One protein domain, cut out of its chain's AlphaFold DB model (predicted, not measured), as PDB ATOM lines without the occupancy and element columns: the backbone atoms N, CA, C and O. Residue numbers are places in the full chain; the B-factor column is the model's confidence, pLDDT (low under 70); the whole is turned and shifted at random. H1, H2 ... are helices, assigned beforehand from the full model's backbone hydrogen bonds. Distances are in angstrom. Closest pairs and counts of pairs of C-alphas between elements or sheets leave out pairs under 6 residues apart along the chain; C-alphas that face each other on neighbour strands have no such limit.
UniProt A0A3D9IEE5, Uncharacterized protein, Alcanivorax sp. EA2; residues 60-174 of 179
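Overview. This is residues 60 to 174 of the 179 residues of an uncharacterized protein of Alcanivorax sp. EA2 (UniProt A0A3D9IEE5). A long helical hairpin, H1 and H2, makes the length, and a small head of three short helices, H3, H4 and H5, packs on the last part of H2. The 115 printed residues hold five named helices, H1 to H5 in order, and no named strand: all helix. The whole is extended, with a radius of gyration of the C-alphas of 21.1 A and spans of 65 by 28 by 23 A.

Along the chain. Find C-alpha 61 at (158.889, 265.357, 127.508); from there H1, residues 61 to 86, runs 36.9 A. H2, residues 93 to 126, runs 49.2 A. Then find H3, residues 133 to 145, H4, 151 to 159, and H5, 164 to 174, ending at (189.841, 274.202, 128.880).

Arrangement. H1 and H2 touch at a shallow tilt of 21 degrees, opposite ways; closest are the C-alphas of Phe 78 and Met 99, 6.2 A. H4 touches H2 with residues 115 to 123 of H2 alone, closest at C-alphas Ala 119 and Gly 157, 4.4 A. H5 touches H3, closest at C-alphas Ala 137 and Leu 166, 5.1 A. In the five helices every O i to N i+4 pair is within hydrogen-bond range.

Size, cuts and confidence. The printed part has no cut and no long link. Confidence is low, for instance, at residues 115 to 131.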
ATOM      1  N   PRO A  60     162.094 265.153 124.182       54.50
ATOM      2  CA  PRO A  60     160.643 265.081 124.143       54.50
ATOM      3  C   PRO A  60     160.152 264.668 125.524       54.50
ATOM      4  O   PRO A  60     160.568 263.635 126.052       54.50
ATOM      5  N   ALA A  61     159.311 265.514 126.123       55.97
ATOM      6  CA  ALA A  61     158.889 265.357 127.508       55.97
ATOM      7  C   ALA A  61     158.334 263.944 127.767       55.97
ATOM      8  O   ALA A  61     158.545 263.382 128.836       55.97
ATOM      9  N   SER A  62     157.703 263.331 126.762       59.00
ATOM     10  CA  SER A  62     157.192 261.958 126.803       59.00
ATOM     11  C   SER A  62     158.236 260.911 127.208       59.00
ATOM     12  O   SER A  62     157.926 260.039 128.015       59.00
ATOM     13  N   VAL A  63     159.477 261.009 126.724       63.38
ATOM     14  CA  VAL A  63     160.548 260.048 127.053       63.38
ATOM     15  C   VAL A  63     161.007 260.226 128.499       63.38
ATOM     16  O   VAL A  63     161.212 259.247 129.215       63.38
ATOM     17  N   THR A  64     161.108 261.473 128.964       66.06
ATOM     18  CA  THR A  64     161.466 261.770 130.358       66.06
ATOM     19  C   THR A  64     160.364 261.363 131.339       66.06
ATOM     20  O   THR A  64     160.671 260.808 132.391       66.06
ATOM     21  N   TRP A  65     159.088 261.555 130.983       71.56
ATOM     22  CA  TRP A  65     157.948 261.116 131.794       71.56
ATOM     23  C   TRP A  65     157.834 259.588 131.846       71.56
ATOM     24  O   TRP A  65     157.567 259.041 132.913       71.56
ATOM     25  N   GLY A  66     158.098 258.894 130.733       75.12
ATOM     26  CA  GLY A  66     158.109 257.430 130.689       75.12
ATOM     27  C   GLY A  66     159.179 256.820 131.600       75.12
ATOM     28  O   GLY A  66     158.879 255.932 132.394       75.12
ATOM     29  N   LEU A  67     160.409 257.343 131.554       72.50
ATOM     30  CA  LEU A  67     161.496 256.894 132.434       72.50
ATOM     31  C   LEU A  67     161.209 257.194 133.913       72.50
ATOM     32  O   LEU A  67     161.495 256.360 134.770       72.50
ATOM     33  N   LEU A  68     160.596 258.345 134.214       79.56
ATOM     34  CA  LEU A  68     160.175 258.688 135.573       79.56
ATOM     35  C   LEU A  68     159.103 257.724 136.100       79.56
ATOM     36  O   LEU A  68     159.188 257.289 137.245       79.56
ATOM     37  N   ALA A  69     158.120 257.361 135.272       81.12
ATOM     38  CA  ALA A  69     157.063 256.429 135.658       81.12
ATOM     39  C   ALA A  69     157.623 255.038 135.999       81.12
ATOM     40  O   ALA A  69     157.278 254.474 137.038       81.12
ATOM     41  N   VAL A  70     158.541 254.519 135.175       79.88
ATOM     42  CA  VAL A  70     159.236 253.249 135.449       79.88
ATOM     43  C   VAL A  70     160.053 253.345 136.738       79.88
ATOM     44  O   VAL A  70     159.970 252.456 137.580       79.88
ATOM     45  N   PHE A  71     160.781 254.446 136.945       81.69
ATOM     46  CA  PHE A  71     161.558 254.661 138.167       81.69
ATOM     47  C   PHE A  71     160.681 254.657 139.428       81.69
ATOM     48  O   PHE A  71     161.028 254.006 140.411       81.69
ATOM     49  N   LEU A  72     159.532 255.341 139.403       84.31
ATOM     50  CA  LEU A  72     158.602 255.395 140.535       84.31
ATOM     51  C   LEU A  72     157.975 254.031 140.839       84.31
ATOM     52  O   LEU A  72     157.868 253.664 142.010       84.31
ATOM     53  N   LEU A  73     157.613 253.260 139.809       84.38
ATOM     54  CA  LEU A  73     157.150 251.881 139.984       84.38
ATOM     55  C   LEU A  73     158.236 251.024 140.637       84.38
ATOM     56  O   LEU A  73     157.964 250.315 141.607       84.38
ATOM     57  N   CYS A  74     159.477 251.135 140.155       82.12
ATOM     58  CA  CYS A  74     160.583 250.383 140.722       82.12
ATOM     59  C   CYS A  74     160.872 250.763 142.177       82.12
ATOM     60  O   CYS A  74     161.127 249.892 143.008       82.12
ATOM     61  N   LEU A  75     160.789 252.055 142.494       83.62
ATOM     62  CA  LEU A  75     160.980 252.569 143.843       83.62
ATOM     63  C   LEU A  75     159.884 252.064 144.790       83.62
ATOM     64  O   LEU A  75     160.189 251.670 145.911       83.62
ATOM     65  N   GLY A  76     158.627 252.026 144.336       84.25
ATOM     66  CA  GLY A  76     157.502 251.523 145.126       84.25
ATOM     67  C   GLY A  76     157.666 250.054 145.517       84.25
ATOM     68  O   GLY A  76     157.511 249.710 146.689       84.25
ATOM     69  N   VAL A  77     158.049 249.197 144.564       82.75
ATOM     70  CA  VAL A  77     158.307 247.769 144.829       82.75
ATOM     71  C   VAL A  77     159.509 247.592 145.760       82.75
ATOM     72  O   VAL A  77     159.439 246.829 146.721       82.75
ATOM     73  N   PHE A  78     160.587 248.347 145.535       83.56
ATOM     74  CA  PHE A  78     161.779 248.292 146.380       83.56
ATOM     75  C   PHE A  78     161.488 248.705 147.833       83.56
ATOM     76  O   PHE A  78     161.921 248.035 148.771       83.56
ATOM     77  N   LEU A  79     160.710 249.775 148.035       85.19
ATOM     78  CA  LEU A  79     160.280 250.218 149.363       85.19
ATOM     79  C   LEU A  79     159.367 249.193 150.041       85.19
ATOM     80  O   LEU A  79     159.513 248.945 151.235       85.19
ATOM     81  N   TRP A  80     158.459 248.568 149.290       83.38
ATOM     82  CA  TRP A  80     157.581 247.517 149.803       83.38
ATOM     83  C   TRP A  80     158.367 246.309 150.325       83.38
ATOM     84  O   TRP A  80     158.101 245.819 151.425       83.38
ATOM     85  N   ASP A  81     159.377 245.866 149.579       83.38
ATOM     86  CA  ASP A  81     160.256 244.780 150.014       83.38
ATOM     87  C   ASP A  81     161.175 245.201 151.171       83.38
ATOM     88  O   ASP A  81     161.405 244.409 152.086       83.38
ATOM     89  N   GLY A  82     161.609 246.464 151.218       79.62
ATOM     90  CA  GLY A  82     162.304 247.028 152.380       79.62
ATOM     91  C   GLY A  82     161.449 247.012 153.654       79.62
ATOM     92  O   GLY A  82     161.934 246.647 154.724       79.62
ATOM     93  N   VAL A  83     160.154 247.331 153.545       84.81
ATOM     94  CA  VAL A  83     159.203 247.256 154.669       84.81
ATOM     95  C   VAL A  83     158.998 245.811 155.122       84.81
ATOM     96  O   VAL A  83     158.974 245.550 156.323       84.81
ATOM     97  N   LYS A  84     158.894 244.848 154.195       82.69
ATOM     98  CA  LYS A  84     158.841 243.420 154.555       82.69
ATOM     99  C   LYS A  84     160.085 242.985 155.321       82.69
ATOM    100  O   LYS A  84     159.934 242.322 156.345       82.69
ATOM    101  N   LEU A  85     161.271 243.387 154.856       82.56
ATOM    102  CA  LEU A  85     162.541 243.092 155.518       82.56
ATOM    103  C   LEU A  85     162.548 243.639 156.953       82.56
ATOM    104  O   LEU A  85     162.918 242.931 157.885       82.56
ATOM    105  N   TRP A  86     162.075 244.876 157.136       84.81
ATOM    106  CA  TRP A  86     161.986 245.527 158.445       84.81
ATOM    107  C   TRP A  86     160.982 244.842 159.385       84.81
ATOM    108  O   TRP A  86     161.213 244.748 160.585       84.81
ATOM    109  N   LEU A  87     159.896 244.302 158.828       87.31
ATOM    110  CA  LEU A  87     158.893 243.507 159.544       87.31
ATOM    111  C   LEU A  87     159.309 242.037 159.755       87.31
ATOM    112  O   LEU A  87     158.495 241.248 160.234       87.31
ATOM    113  N   GLY A  88     160.528 241.641 159.364       83.00
ATOM    114  CA  GLY A  88     161.022 240.265 159.481       83.00
ATOM    115  C   GLY A  88     160.317 239.257 158.564       83.00
ATOM    116  O   GLY A  88     160.388 238.051 158.797       83.00
ATOM    117  N   LYS A  89     159.607 239.728 157.532       83.88
ATOM    118  CA  LYS A  89     158.929 238.875 156.550       83.88
ATOM    119  C   LYS A  89     159.921 238.405 155.482       83.88
ATOM    120  O   LYS A  89     160.832 239.156 155.134       83.88
ATOM    121  N   PRO A  90     159.737 237.195 154.920       79.81
ATOM    122  CA  PRO A  90     160.585 236.714 153.840       79.81
ATOM    123  C   PRO A  90     160.486 237.647 152.629       79.81
ATOM    124  O   PRO A  90     159.392 238.036 152.206       79.81
ATOM    125  N   VAL A  91     161.648 238.003 152.087       80.44
ATOM    126  CA  VAL A  91     161.793 238.834 150.891       80.44
ATOM    127  C   VAL A  91     162.409 237.981 149.796       80.44
ATOM    128  O   VAL A  91     163.321 237.195 150.052       80.44
ATOM    129  N   ASP A  92     161.921 238.146 148.571       82.69
ATOM    130  CA  ASP A  92     162.578 237.575 147.405       82.69
ATOM    131  C   ASP A  92     163.866 238.364 147.131       82.69
ATOM    132  O   ASP A  92     163.849 239.493 146.637       82.69
ATOM    133  N   VAL A  93     165.000 237.774 147.512       77.88
ATOM    134  CA  VAL A  93     166.327 238.391 147.382       77.88
ATOM    135  C   VAL A  93     166.664 238.665 145.914       77.88
ATOM    136  O   VAL A  93     167.304 239.673 145.613       77.88
ATOM    137  N   VAL A  94     166.209 237.811 144.990       79.38
ATOM    138  CA  VAL A  94     166.444 237.996 143.553       79.38
ATOM    139  C   VAL A  94     165.681 239.220 143.069       79.38
ATOM    140  O   VAL A  94     166.275 240.092 142.433       79.38
ATOM    141  N   LEU A  95     164.400 239.330 143.432       78.75
ATOM    142  CA  LEU A  95     163.588 240.497 143.098       78.75
ATOM    143  C   LEU A  95     164.215 241.775 143.669       78.75
ATOM    144  O   LEU A  95     164.426 242.734 142.931       78.75
ATOM    145  N   PHE A  96     164.617 241.768 144.941       78.94
ATOM    146  CA  PHE A  96     165.228 242.926 145.597       78.94
ATOM    147  C   PHE A  96     166.505 243.411 144.888       78.94
ATOM    148  O   PHE A  96     166.663 244.609 144.632       78.94
ATOM    149  N   VAL A  97     167.398 242.490 144.511       80.44
ATOM    150  CA  VAL A  97     168.636 242.816 143.784       80.44
ATOM    151  C   VAL A  97     168.331 243.332 142.376       80.44
ATOM    152  O   VAL A  97     168.900 244.345 141.965       80.44
ATOM    153  N   VAL A  98     167.407 242.698 141.647       80.81
ATOM    154  CA  VAL A  98     166.987 243.150 140.310       80.81
ATOM    155  C   VAL A  98     166.401 244.563 140.370       80.81
ATOM    156  O   VAL A  98     166.741 245.400 139.530       80.81
ATOM    157  N   MET A  99     165.587 244.868 141.383       80.31
ATOM    158  CA  MET A  99     165.024 246.205 141.583       80.31
ATOM    159  C   MET A  99     166.107 247.240 141.901       80.31
ATOM    160  O   MET A  99     166.113 248.318 141.303       80.31
ATOM    161  N   ALA A 100     167.063 246.910 142.773       80.69
ATOM    162  CA  ALA A 100     168.180 247.794 143.107       80.69
ATOM    163  C   ALA A 100     169.051 248.114 141.880       80.69
ATOM    164  O   ALA A 100     169.349 249.279 141.608       80.69
ATOM    165  N   VAL A 101     169.413 247.092 141.096       83.19
ATOM    166  CA  VAL A 101     170.194 247.251 139.859       83.19
ATOM    167  C   VAL A 101     169.405 248.028 138.802       83.19
ATOM    168  O   VAL A 101     169.976 248.866 138.105       83.19
ATOM    169  N   SER A 102     168.092 247.814 138.699       80.25
ATOM    170  CA  SER A 102     167.226 248.552 137.768       80.25
ATOM    171  C   SER A 102     167.117 250.033 138.132       80.25
ATOM    172  O   SER A 102     167.224 250.891 137.257       80.25
ATOM    173  N   LEU A 103     166.989 250.364 139.419       81.44
ATOM    174  CA  LEU A 103     167.005 251.752 139.888       81.44
ATOM    175  C   LEU A 103     168.358 252.415 139.605       81.44
ATOM    176  O   LEU A 103     168.403 253.512 139.043       81.44
ATOM    177  N   LEU A 104     169.460 251.731 139.927       81.75
ATOM    178  CA  LEU A 104     170.809 252.248 139.703       81.75
ATOM    179  C   LEU A 104     171.088 252.464 138.208       81.75
ATOM    180  O   LEU A 104     171.605 253.511 137.813       81.75
ATOM    181  N   SER A 105     170.707 251.501 137.366       78.19
ATOM    182  CA  SER A 105     170.888 251.593 135.918       78.19
ATOM    183  C   SER A 105     170.036 252.707 135.324       78.19
ATOM    184  O   SER A 105     170.556 253.479 134.529       78.19
ATOM    185  N   THR A 106     168.790 252.890 135.772       76.88
ATOM    186  CA  THR A 106     167.922 253.979 135.297       76.88
ATOM    187  C   THR A 106     168.541 255.346 135.582       76.88
ATOM    188  O   THR A 106     168.570 256.196 134.696       76.88
ATOM    189  N   VAL A 107     169.116 255.557 136.772       76.25
ATOM    190  CA  VAL A 107     169.789 256.821 137.126       76.25
ATOM    191  C   VAL A 107     171.034 257.054 136.264       76.25
ATOM    192  O   VAL A 107     171.218 258.145 135.716       76.25
ATOM    193  N   ILE A 108     171.878 256.029 136.106       76.81
ATOM    194  CA  ILE A 108     173.109 256.117 135.305       76.81
ATOM    195  C   ILE A 108     172.775 256.361 133.831       76.81
ATOM    196  O   ILE A 108     173.339 257.260 133.205       76.81
ATOM    197  N   VAL A 109     171.838 255.587 133.285       74.19
ATOM    198  CA  VAL A 109     171.390 255.663 131.896       74.19
ATOM    199  C   VAL A 109     170.719 257.001 131.636       74.19
ATOM    200  O   VAL A 109     171.057 257.641 130.650       74.19
ATOM    201  N   TYR A 110     169.860 257.496 132.528       72.00
ATOM    202  CA  TYR A 110     169.240 258.811 132.376       72.00
ATOM    203  C   TYR A 110     170.286 259.932 132.342       72.00
ATOM    204  O   TYR A 110     170.281 260.757 131.426       72.00
ATOM    205  N   GLY A 111     171.239 259.931 133.281       70.56
ATOM    206  CA  GLY A 111     172.328 260.911 133.299       70.56
ATOM    207  C   GLY A 111     173.224 260.830 132.056       70.56
ATOM    208  O   GLY A 111     173.645 261.855 131.515       70.56
ATOM    209  N   PHE A 112     173.490 259.617 131.567       72.81
ATOM    210  CA  PHE A 112     174.292 259.386 130.370       72.81
ATOM    211  C   PHE A 112     173.558 259.804 129.092       72.81
ATOM    212  O   PHE A 112     174.116 260.569 128.308       72.81
ATOM    213  N   ILE A 113     172.309 259.366 128.910       69.75
ATOM    214  CA  ILE A 113     171.436 259.697 127.777       69.75
ATOM    215  C   ILE A 113     171.230 261.206 127.704       69.75
ATOM    216  O   ILE A 113     171.455 261.790 126.649       69.75
ATOM    217  N   TYR A 114     170.897 261.861 128.819       70.06
ATOM    218  CA  TYR A 114     170.717 263.313 128.852       70.06
ATOM    219  C   TYR A 114     171.974 264.049 128.370       70.06
ATOM    220  O   TYR A 114     171.905 264.928 127.510       70.06
ATOM    221  N   ARG A 115     173.150 263.636 128.858       68.56
ATOM    222  CA  ARG A 115     174.431 264.217 128.438       68.56
ATOM    223  C   ARG A 115     174.732 263.957 126.960       68.56
ATOM    224  O   ARG A 115     175.252 264.843 126.284       68.56
ATOM    225  N   TRP A 116     174.416 262.764 126.463       68.00
ATOM    226  CA  TRP A 116     174.601 262.394 125.060       68.00
ATOM    227  C   TRP A 116     173.685 263.166 124.124       68.00
ATOM    228  O   TRP A 116     174.163 263.671 123.116       68.00
ATOM    229  N   LEU A 117     172.408 263.323 124.471       67.62
ATOM    230  CA  LEU A 117     171.457 264.118 123.697       67.62
ATOM    231  C   LEU A 117     171.904 265.573 123.591       67.62
ATOM    232  O   LEU A 117     171.923 266.118 122.494       67.62
ATOM    233  N   ARG A 118     172.362 266.178 124.692       67.44
ATOM    234  CA  ARG A 118     172.897 267.552 124.676       67.44
ATOM    235  C   ARG A 118     174.154 267.678 123.813       67.44
ATOM    236  O   ARG A 118     174.294 268.644 123.071       67.44
ATOM    237  N   ALA A 119     175.059 266.700 123.869       65.81
ATOM    238  CA  ALA A 119     176.230 266.672 122.993       65.81
ATOM    239  C   ALA A 119     175.841 266.464 121.517       65.81
ATOM    240  O   ALA A 119     176.427 267.085 120.636       65.81
ATOM    241  N   PHE A 120     174.833 265.634 121.248       65.94
ATOM    242  CA  PHE A 120     174.311 265.387 119.908       65.94
ATOM    243  C   PHE A 120     173.621 266.626 119.326       65.94
ATOM    244  O   PHE A 120     173.828 266.936 118.159       65.94
ATOM    245  N   GLU A 121     172.886 267.393 120.136       66.06
ATOM    246  CA  GLU A 121     172.332 268.695 119.739       66.06
ATOM    247  C   GLU A 121     173.433 269.662 119.284       66.06
ATOM    248  O   GLU A 121     173.279 270.330 118.267       66.06
ATOM    249  N   VAL A 122     174.571 269.702 119.989       66.81
ATOM    250  CA  VAL A 122     175.735 270.504 119.575       66.81
ATOM    251  C   VAL A 122     176.278 270.034 118.222       66.81
ATOM    252  O   VAL A 122     176.593 270.862 117.371       66.81
ATOM    253  N   VAL A 123     176.362 268.722 117.992       65.00
ATOM    254  CA  VAL A 123     176.833 268.162 116.715       65.00
ATOM    255  C   VAL A 123     175.859 268.444 115.570       65.00
ATOM    256  O   VAL A 123     176.283 268.804 114.473       65.00
ATOM    257  N   MET A 124     174.555 268.325 115.817       64.19
ATOM    258  CA  MET A 124     173.521 268.619 114.824       64.19
ATOM    259  C   MET A 124     173.489 270.101 114.456       64.19
ATOM    260  O   MET A 124     173.388 270.417 113.275       64.19
ATOM    261  N   ALA A 125     173.673 270.992 115.432       63.28
ATOM    262  CA  ALA A 125     173.777 272.431 115.203       63.28
ATOM    263  C   ALA A 125     174.946 272.800 114.271       63.28
ATOM    264  O   ALA A 125     174.835 273.729 113.478       63.28
ATOM    265  N   HIS A 126     176.049 272.046 114.311       64.69
ATOM    266  CA  HIS A 126     177.159 272.227 113.374       64.69
ATOM    267  C   HIS A 126     176.823 271.778 111.944       64.69
ATOM    268  O   HIS A 126     177.349 272.330 110.983       64.69
ATOM    269  N   ARG A 127     175.957 270.768 111.785       61.69
ATOM    270  CA  ARG A 127     175.553 270.242 110.471       61.69
ATOM    271  C   ARG A 127     174.432 271.044 109.805       61.69
ATOM    272  O   ARG A 127     174.012 270.671 108.709       61.69
ATOM    273  N   GLU A 128     173.943 272.120 110.421       62.75
ATOM    274  CA  GLU A 128     172.923 272.964 109.800       62.75
ATOM    275  C   GLU A 128     173.477 273.679 108.550       62.75
ATOM    276  O   GLU A 128     174.515 274.351 108.609       62.75
ATOM    277  N   PRO A 129     172.802 273.555 107.389       47.19
ATOM    278  CA  PRO A 129     173.290 274.123 106.141       47.19
ATOM    279  C   PRO A 129     173.282 275.655 106.207       47.19
ATOM    280  O   PRO A 129     172.226 276.283 106.240       47.19
ATOM    281  N   GLY A 130     174.473 276.260 106.180       57.78
ATOM    282  CA  GLY A 130     174.658 277.717 106.177       57.78
ATOM    283  C   GLY A 130     175.407 278.283 107.385       57.78
ATOM    284  O   GLY A 130     175.698 279.480 107.386       57.78
ATOM    285  N   MET A 131     175.759 277.455 108.375       63.41
ATOM    286  CA  MET A 131     176.570 277.879 109.516       63.41
ATOM    287  C   MET A 131     178.062 277.681 109.224       63.41
ATOM    288  O   MET A 131     178.500 276.572 108.932       63.41
ATOM    289  N   SER A 132     178.847 278.760 109.276       70.31
ATOM    290  CA  SER A 132     180.304 278.648 109.167       70.31
ATOM    291  C   SER A 132     180.905 278.141 110.480       70.31
ATOM    292  O   SER A 132     180.380 278.425 111.560       70.31
ATOM    293  N   ASP A 133     182.039 277.445 110.407       69.44
ATOM    294  CA  ASP A 133     182.794 276.970 111.576       69.44
ATOM    295  C   ASP A 133     183.044 278.072 112.616       69.44
ATOM    296  O   ASP A 133     182.941 277.840 113.822       69.44
ATOM    297  N   ARG A 134     183.313 279.291 112.139       68.38
ATOM    298  CA  ARG A 134     183.558 280.478 112.961       68.38
ATOM    299  C   ARG A 134     182.303 280.965 113.682       68.38
ATOM    300  O   ARG A 134     182.348 281.279 114.873       68.38
ATOM    301  N   ASP A 135     181.171 281.007 112.979       68.38
ATOM    302  CA  ASP A 135     179.886 281.403 113.564       68.38
ATOM    303  C   ASP A 135     179.419 280.378 114.603       68.38
ATOM    304  O   ASP A 135     178.955 280.753 115.684       68.38
ATOM    305  N   PHE A 136     179.616 279.090 114.312       72.25
ATOM    306  CA  PHE A 136     179.314 277.990 115.219       72.25
ATOM    307  C   PHE A 136     180.180 278.036 116.487       72.25
ATOM    308  O   PHE A 136     179.660 277.956 117.602       72.25
ATOM    309  N   ALA A 137     181.491 278.256 116.343       71.31
ATOM    310  CA  ALA A 137     182.408 278.412 117.470       71.31
ATOM    311  C   ALA A 137     182.017 279.607 118.364       71.31
ATOM    312  O   ALA A 137     181.946 279.476 119.591       71.31
ATOM    313  N   GLY A 138     181.662 280.747 117.759       71.25
ATOM    314  CA  GLY A 138     181.170 281.925 118.480       71.25
ATOM    315  C   GLY A 138     179.775 281.747 119.098       71.25
ATOM    316  O   GLY A 138     179.439 282.415 120.082       71.25
ATOM    317  N   HIS A 139     178.937 280.866 118.548       72.81
ATOM    318  CA  HIS A 139     177.656 280.488 119.148       72.81
ATOM    319  C   HIS A 139     177.865 279.616 120.394       72.81
ATOM    320  O   HIS A 139     177.301 279.906 121.451       72.81
ATOM    321  N   LEU A 140     178.747 278.617 120.313       72.25
ATOM    322  CA  LEU A 140     179.102 277.755 121.443       72.25
ATOM    323  C   LEU A 140     179.751 278.515 122.597       72.25
ATOM    324  O   LEU A 140     179.399 278.285 123.753       72.25
ATOM    325  N   GLU A 141     180.647 279.456 122.298       74.38
ATOM    326  CA  GLU A 141     181.229 280.327 123.318       74.38
ATOM    327  C   GLU A 141     180.144 281.122 124.062       74.38
ATOM    328  O   GLU A 141     180.150 281.199 125.293       74.38
ATOM    329  N   ARG A 142     179.166 281.671 123.329       74.62
ATOM    330  CA  ARG A 142     178.036 282.404 123.920       74.62
ATOM    331  C   ARG A 142     177.172 281.513 124.811       74.62
ATOM    332  O   ARG A 142     176.761 281.961 125.880       74.62
ATOM    333  N   LEU A 143     176.906 280.276 124.404       73.00
ATOM    334  CA  LEU A 143     176.141 279.318 125.209       73.00
ATOM    335  C   LEU A 143     176.878 278.911 126.484       73.00
ATOM    336  O   LEU A 143     176.254 278.794 127.541       73.00
ATOM    337  N   TYR A 144     178.201 278.746 126.397       74.06
ATOM    338  CA  TYR A 144     179.043 278.444 127.548       74.06
ATOM    339  C   TYR A 144     179.068 279.604 128.553       74.06
ATOM    340  O   TYR A 144     178.759 279.386 129.723       74.06
ATOM    341  N   ARG A 145     179.296 280.848 128.100       75.31
ATOM    342  CA  ARG A 145     179.240 282.047 128.968       75.31
ATOM    343  C   ARG A 145     177.872 282.244 129.621       75.31
ATOM    344  O   ARG A 145     177.777 282.661 130.769       75.31
ATOM    345  N   LYS A 146     176.789 281.923 128.904       77.75
ATOM    346  CA  LYS A 146     175.419 281.962 129.444       77.75
ATOM    347  C   LYS A 146     175.096 280.788 130.378       77.75
ATOM    348  O   LYS A 146     173.953 280.680 130.815       77.75
ATOM    349  N   LYS A 147     176.061 279.904 130.666       73.25
ATOM    350  CA  LYS A 147     175.900 278.683 131.476       73.25
ATOM    351  C   LYS A 147     174.777 277.761 130.986       73.25
ATOM    352  O   LYS A 147     174.232 276.978 131.756       73.25
ATOM    353  N   GLN A 148     174.437 277.834 129.700       67.44
ATOM    354  CA  GLN A 148     173.440 276.951 129.089       67.44
ATOM    355  C   GLN A 148     174.037 275.599 128.678       67.44
ATOM    356  O   GLN A 148     173.293 274.654 128.421       67.44
ATOM    357  N   LEU A 149     175.369 275.503 128.628       69.25
ATOM    358  CA  LEU A 149     176.113 274.284 128.334       69.25
ATOM    359  C   LEU A 149     177.181 274.040 129.395       69.25
ATOM    360  O   LEU A 149     177.934 274.948 129.755       69.25
ATOM    361  N   SER A 150     177.287 272.797 129.864       73.25
ATOM    362  CA  SER A 150     178.368 272.423 130.773       73.25
ATOM    363  C   SER A 150     179.689 272.238 130.019       73.25
ATOM    364  O   SER A 150     179.724 271.852 128.848       73.25
ATOM    365  N   LYS A 151     180.819 272.451 130.712       78.31
ATOM    366  CA  LYS A 151     182.166 272.231 130.146       78.31
ATOM    367  C   LYS A 151     182.312 270.817 129.572       78.31
ATOM    368  O   LYS A 151     182.952 270.627 128.543       78.31
ATOM    369  N   ARG A 152     181.711 269.820 130.234       73.56
ATOM    370  CA  ARG A 152     181.760 268.413 129.814       73.56
ATOM    371  C   ARG A 152     180.934 268.155 128.555       73.56
ATOM    372  O   ARG A 152     181.445 267.472 127.677       73.56
ATOM    373  N   GLU A 153     179.720 268.700 128.457       70.31
ATOM    374  CA  GLU A 153     178.870 268.589 127.257       70.31
ATOM    375  C   GLU A 153     179.543 269.210 126.033       70.31
ATOM    376  O   GLU A 153     179.609 268.579 124.980       70.31
ATOM    377  N   LEU A 154     180.117 270.406 126.197       73.50
ATOM    378  CA  LEU A 154     180.796 271.118 125.118       73.50
ATOM    379  C   LEU A 154     182.045 270.370 124.645       73.50
ATOM    380  O   LEU A 154     182.242 270.196 123.446       73.50
ATOM    381  N   LEU A 155     182.868 269.873 125.576       76.12
ATOM    382  CA  LEU A 155     184.044 269.063 125.247       76.12
ATOM    383  C   LEU A 155     183.674 267.764 124.525       76.12
ATOM    384  O   LEU A 155     184.411 267.326 123.645       76.12
ATOM    385  N   TRP A 156     182.553 267.147 124.902       74.31
ATOM    386  CA  TRP A 156     182.059 265.931 124.266       74.31
ATOM    387  C   TRP A 156     181.554 266.187 122.844       74.31
ATOM    388  O   TRP A 156     181.980 265.489 121.927       74.31
ATOM    389  N   GLY A 157     180.703 267.201 122.649       70.19
ATOM    390  CA  GLY A 157     180.188 267.567 121.327       70.19
ATOM    391  C   GLY A 157     181.302 268.021 120.382       70.19
ATOM    392  O   GLY A 157     181.394 267.550 119.251       70.19
ATOM    393  N   ALA A 158     182.226 268.851 120.873       70.44
ATOM    394  CA  ALA A 158     183.337 269.347 120.067       70.44
ATOM    395  C   ALA A 158     184.355 268.264 119.685       70.44
ATOM    396  O   ALA A 158     185.023 268.397 118.667       70.44
ATOM    397  N   ARG A 159     184.465 267.167 120.449       73.19
ATOM    398  CA  ARG A 159     185.330 266.034 120.081       73.19
ATOM    399  C   ARG A 159     184.844 265.307 118.823       73.19
ATOM    400  O   ARG A 159     185.650 264.662 118.164       73.19
ATOM    401  N   GLN A 160     183.555 265.400 118.502       69.94
ATOM    402  CA  GLN A 160     182.976 264.773 117.311       69.94
ATOM    403  C   GLN A 160     183.067 265.652 116.055       69.94
ATOM    404  O   GLN A 160     182.752 265.185 114.965       69.94
ATOM    405  N   ILE A 161     183.500 266.910 116.191       68.81
ATOM    406  CA  ILE A 161     183.595 267.875 115.093       68.81
ATOM    407  C   ILE A 161     185.067 268.215 114.857       68.81
ATOM    408  O   ILE A 161     185.737 268.802 115.707       68.81
ATOM    409  N   SER A 162     185.580 267.882 113.678       66.00
ATOM    410  CA  SER A 162     186.941 268.223 113.266       66.00
ATOM    411  C   SER A 162     186.990 269.634 112.667       66.00
ATOM    412  O   SER A 162     187.057 269.782 111.450       66.00
ATOM    413  N   SER A 163     186.952 270.665 113.520       72.94
ATOM    414  CA  SER A 163     187.086 272.072 113.108       72.94
ATOM    415  C   SER A 163     188.194 272.800 113.892       72.94
ATOM    416  O   SER A 163     188.215 272.733 115.129       72.94
ATOM    417  N   PRO A 164     189.122 273.511 113.218       74.25
ATOM    418  CA  PRO A 164     190.219 274.229 113.876       74.25
ATOM    419  C   PRO A 164     189.733 275.429 114.706       74.25
ATOM    420  O   PRO A 164     190.267 275.691 115.785       74.25
ATOM    421  N   GLU A 165     188.685 276.116 114.246       74.12
ATOM    422  CA  GLU A 165     188.034 277.234 114.947       74.12
ATOM    423  C   GLU A 165     187.408 276.757 116.266       74.12
ATOM    424  O   GLU A 165     187.598 277.349 117.333       74.12
ATOM    425  N   LEU A 166     186.737 275.605 116.215       73.06
ATOM    426  CA  LEU A 166     186.135 274.973 117.381       73.06
ATOM    427  C   LEU A 166     187.191 274.506 118.391       73.06
ATOM    428  O   LEU A 166     187.031 274.689 119.600       73.06
ATOM    429  N   ALA A 167     188.300 273.945 117.904       76.06
ATOM    430  CA  ALA A 167     189.414 273.515 118.743       76.06
ATOM    431  C   ALA A 167     190.047 274.687 119.512       76.06
ATOM    432  O   ALA A 167     190.433 274.520 120.673       76.06
ATOM    433  N   ALA A 168     190.115 275.878 118.906       78.94
ATOM    434  CA  ALA A 168     190.595 277.085 119.573       78.94
ATOM    435  C   ALA A 168     189.671 277.501 120.731       78.94
ATOM    436  O   ALA A 168     190.151 277.717 121.846       78.94
ATOM    437  N   VAL A 169     188.352 277.530 120.516       75.75
ATOM    438  CA  VAL A 169     187.371 277.843 121.576       75.75
ATOM    439  C   VAL A 169     187.404 276.797 122.692       75.75
ATOM    440  O   VAL A 169     187.432 277.140 123.875       75.75
ATOM    441  N   VAL A 170     187.498 275.512 122.343       79.81
ATOM    442  CA  VAL A 170     187.641 274.423 123.319       79.81
ATOM    443  C   VAL A 170     188.903 274.582 124.168       79.81
ATOM    444  O   VAL A 170     188.848 274.349 125.378       79.81
ATOM    445  N   ARG A 171     190.035 274.984 123.574       82.19
ATOM    446  CA  ARG A 171     191.270 275.261 124.324       82.19
ATOM    447  C   ARG A 171     191.076 276.406 125.315       82.19
ATOM    448  O   ARG A 171     191.430 276.212 126.473       82.19
ATOM    449  N   LYS A 172     190.442 277.513 124.907       81.44
ATOM    450  CA  LYS A 172     190.132 278.660 125.787       81.44
ATOM    451  C   LYS A 172     189.220 278.281 126.962       81.44
ATOM    452  O   LYS A 172     189.433 278.682 128.104       81.44
ATOM    453  N   ILE A 173     188.218 277.439 126.712       79.62
ATOM    454  CA  ILE A 173     187.332 276.908 127.761       79.62
ATOM    455  C   ILE A 173     188.084 275.919 128.670       79.62
ATOM    456  O   ILE A 173     187.840 275.830 129.880       79.62
ATOM    457  N   ARG A 174     189.020 275.142 128.112       79.75
ATOM    458  CA  ARG A 174     189.841 274.202 128.880       79.75
ATOM    459  C   ARG A 174     190.798 274.935 129.819       79.75
ATOM    460  O   ARG A 174     190.826 274.543 130.985       79.75
TER     461      ARG A 174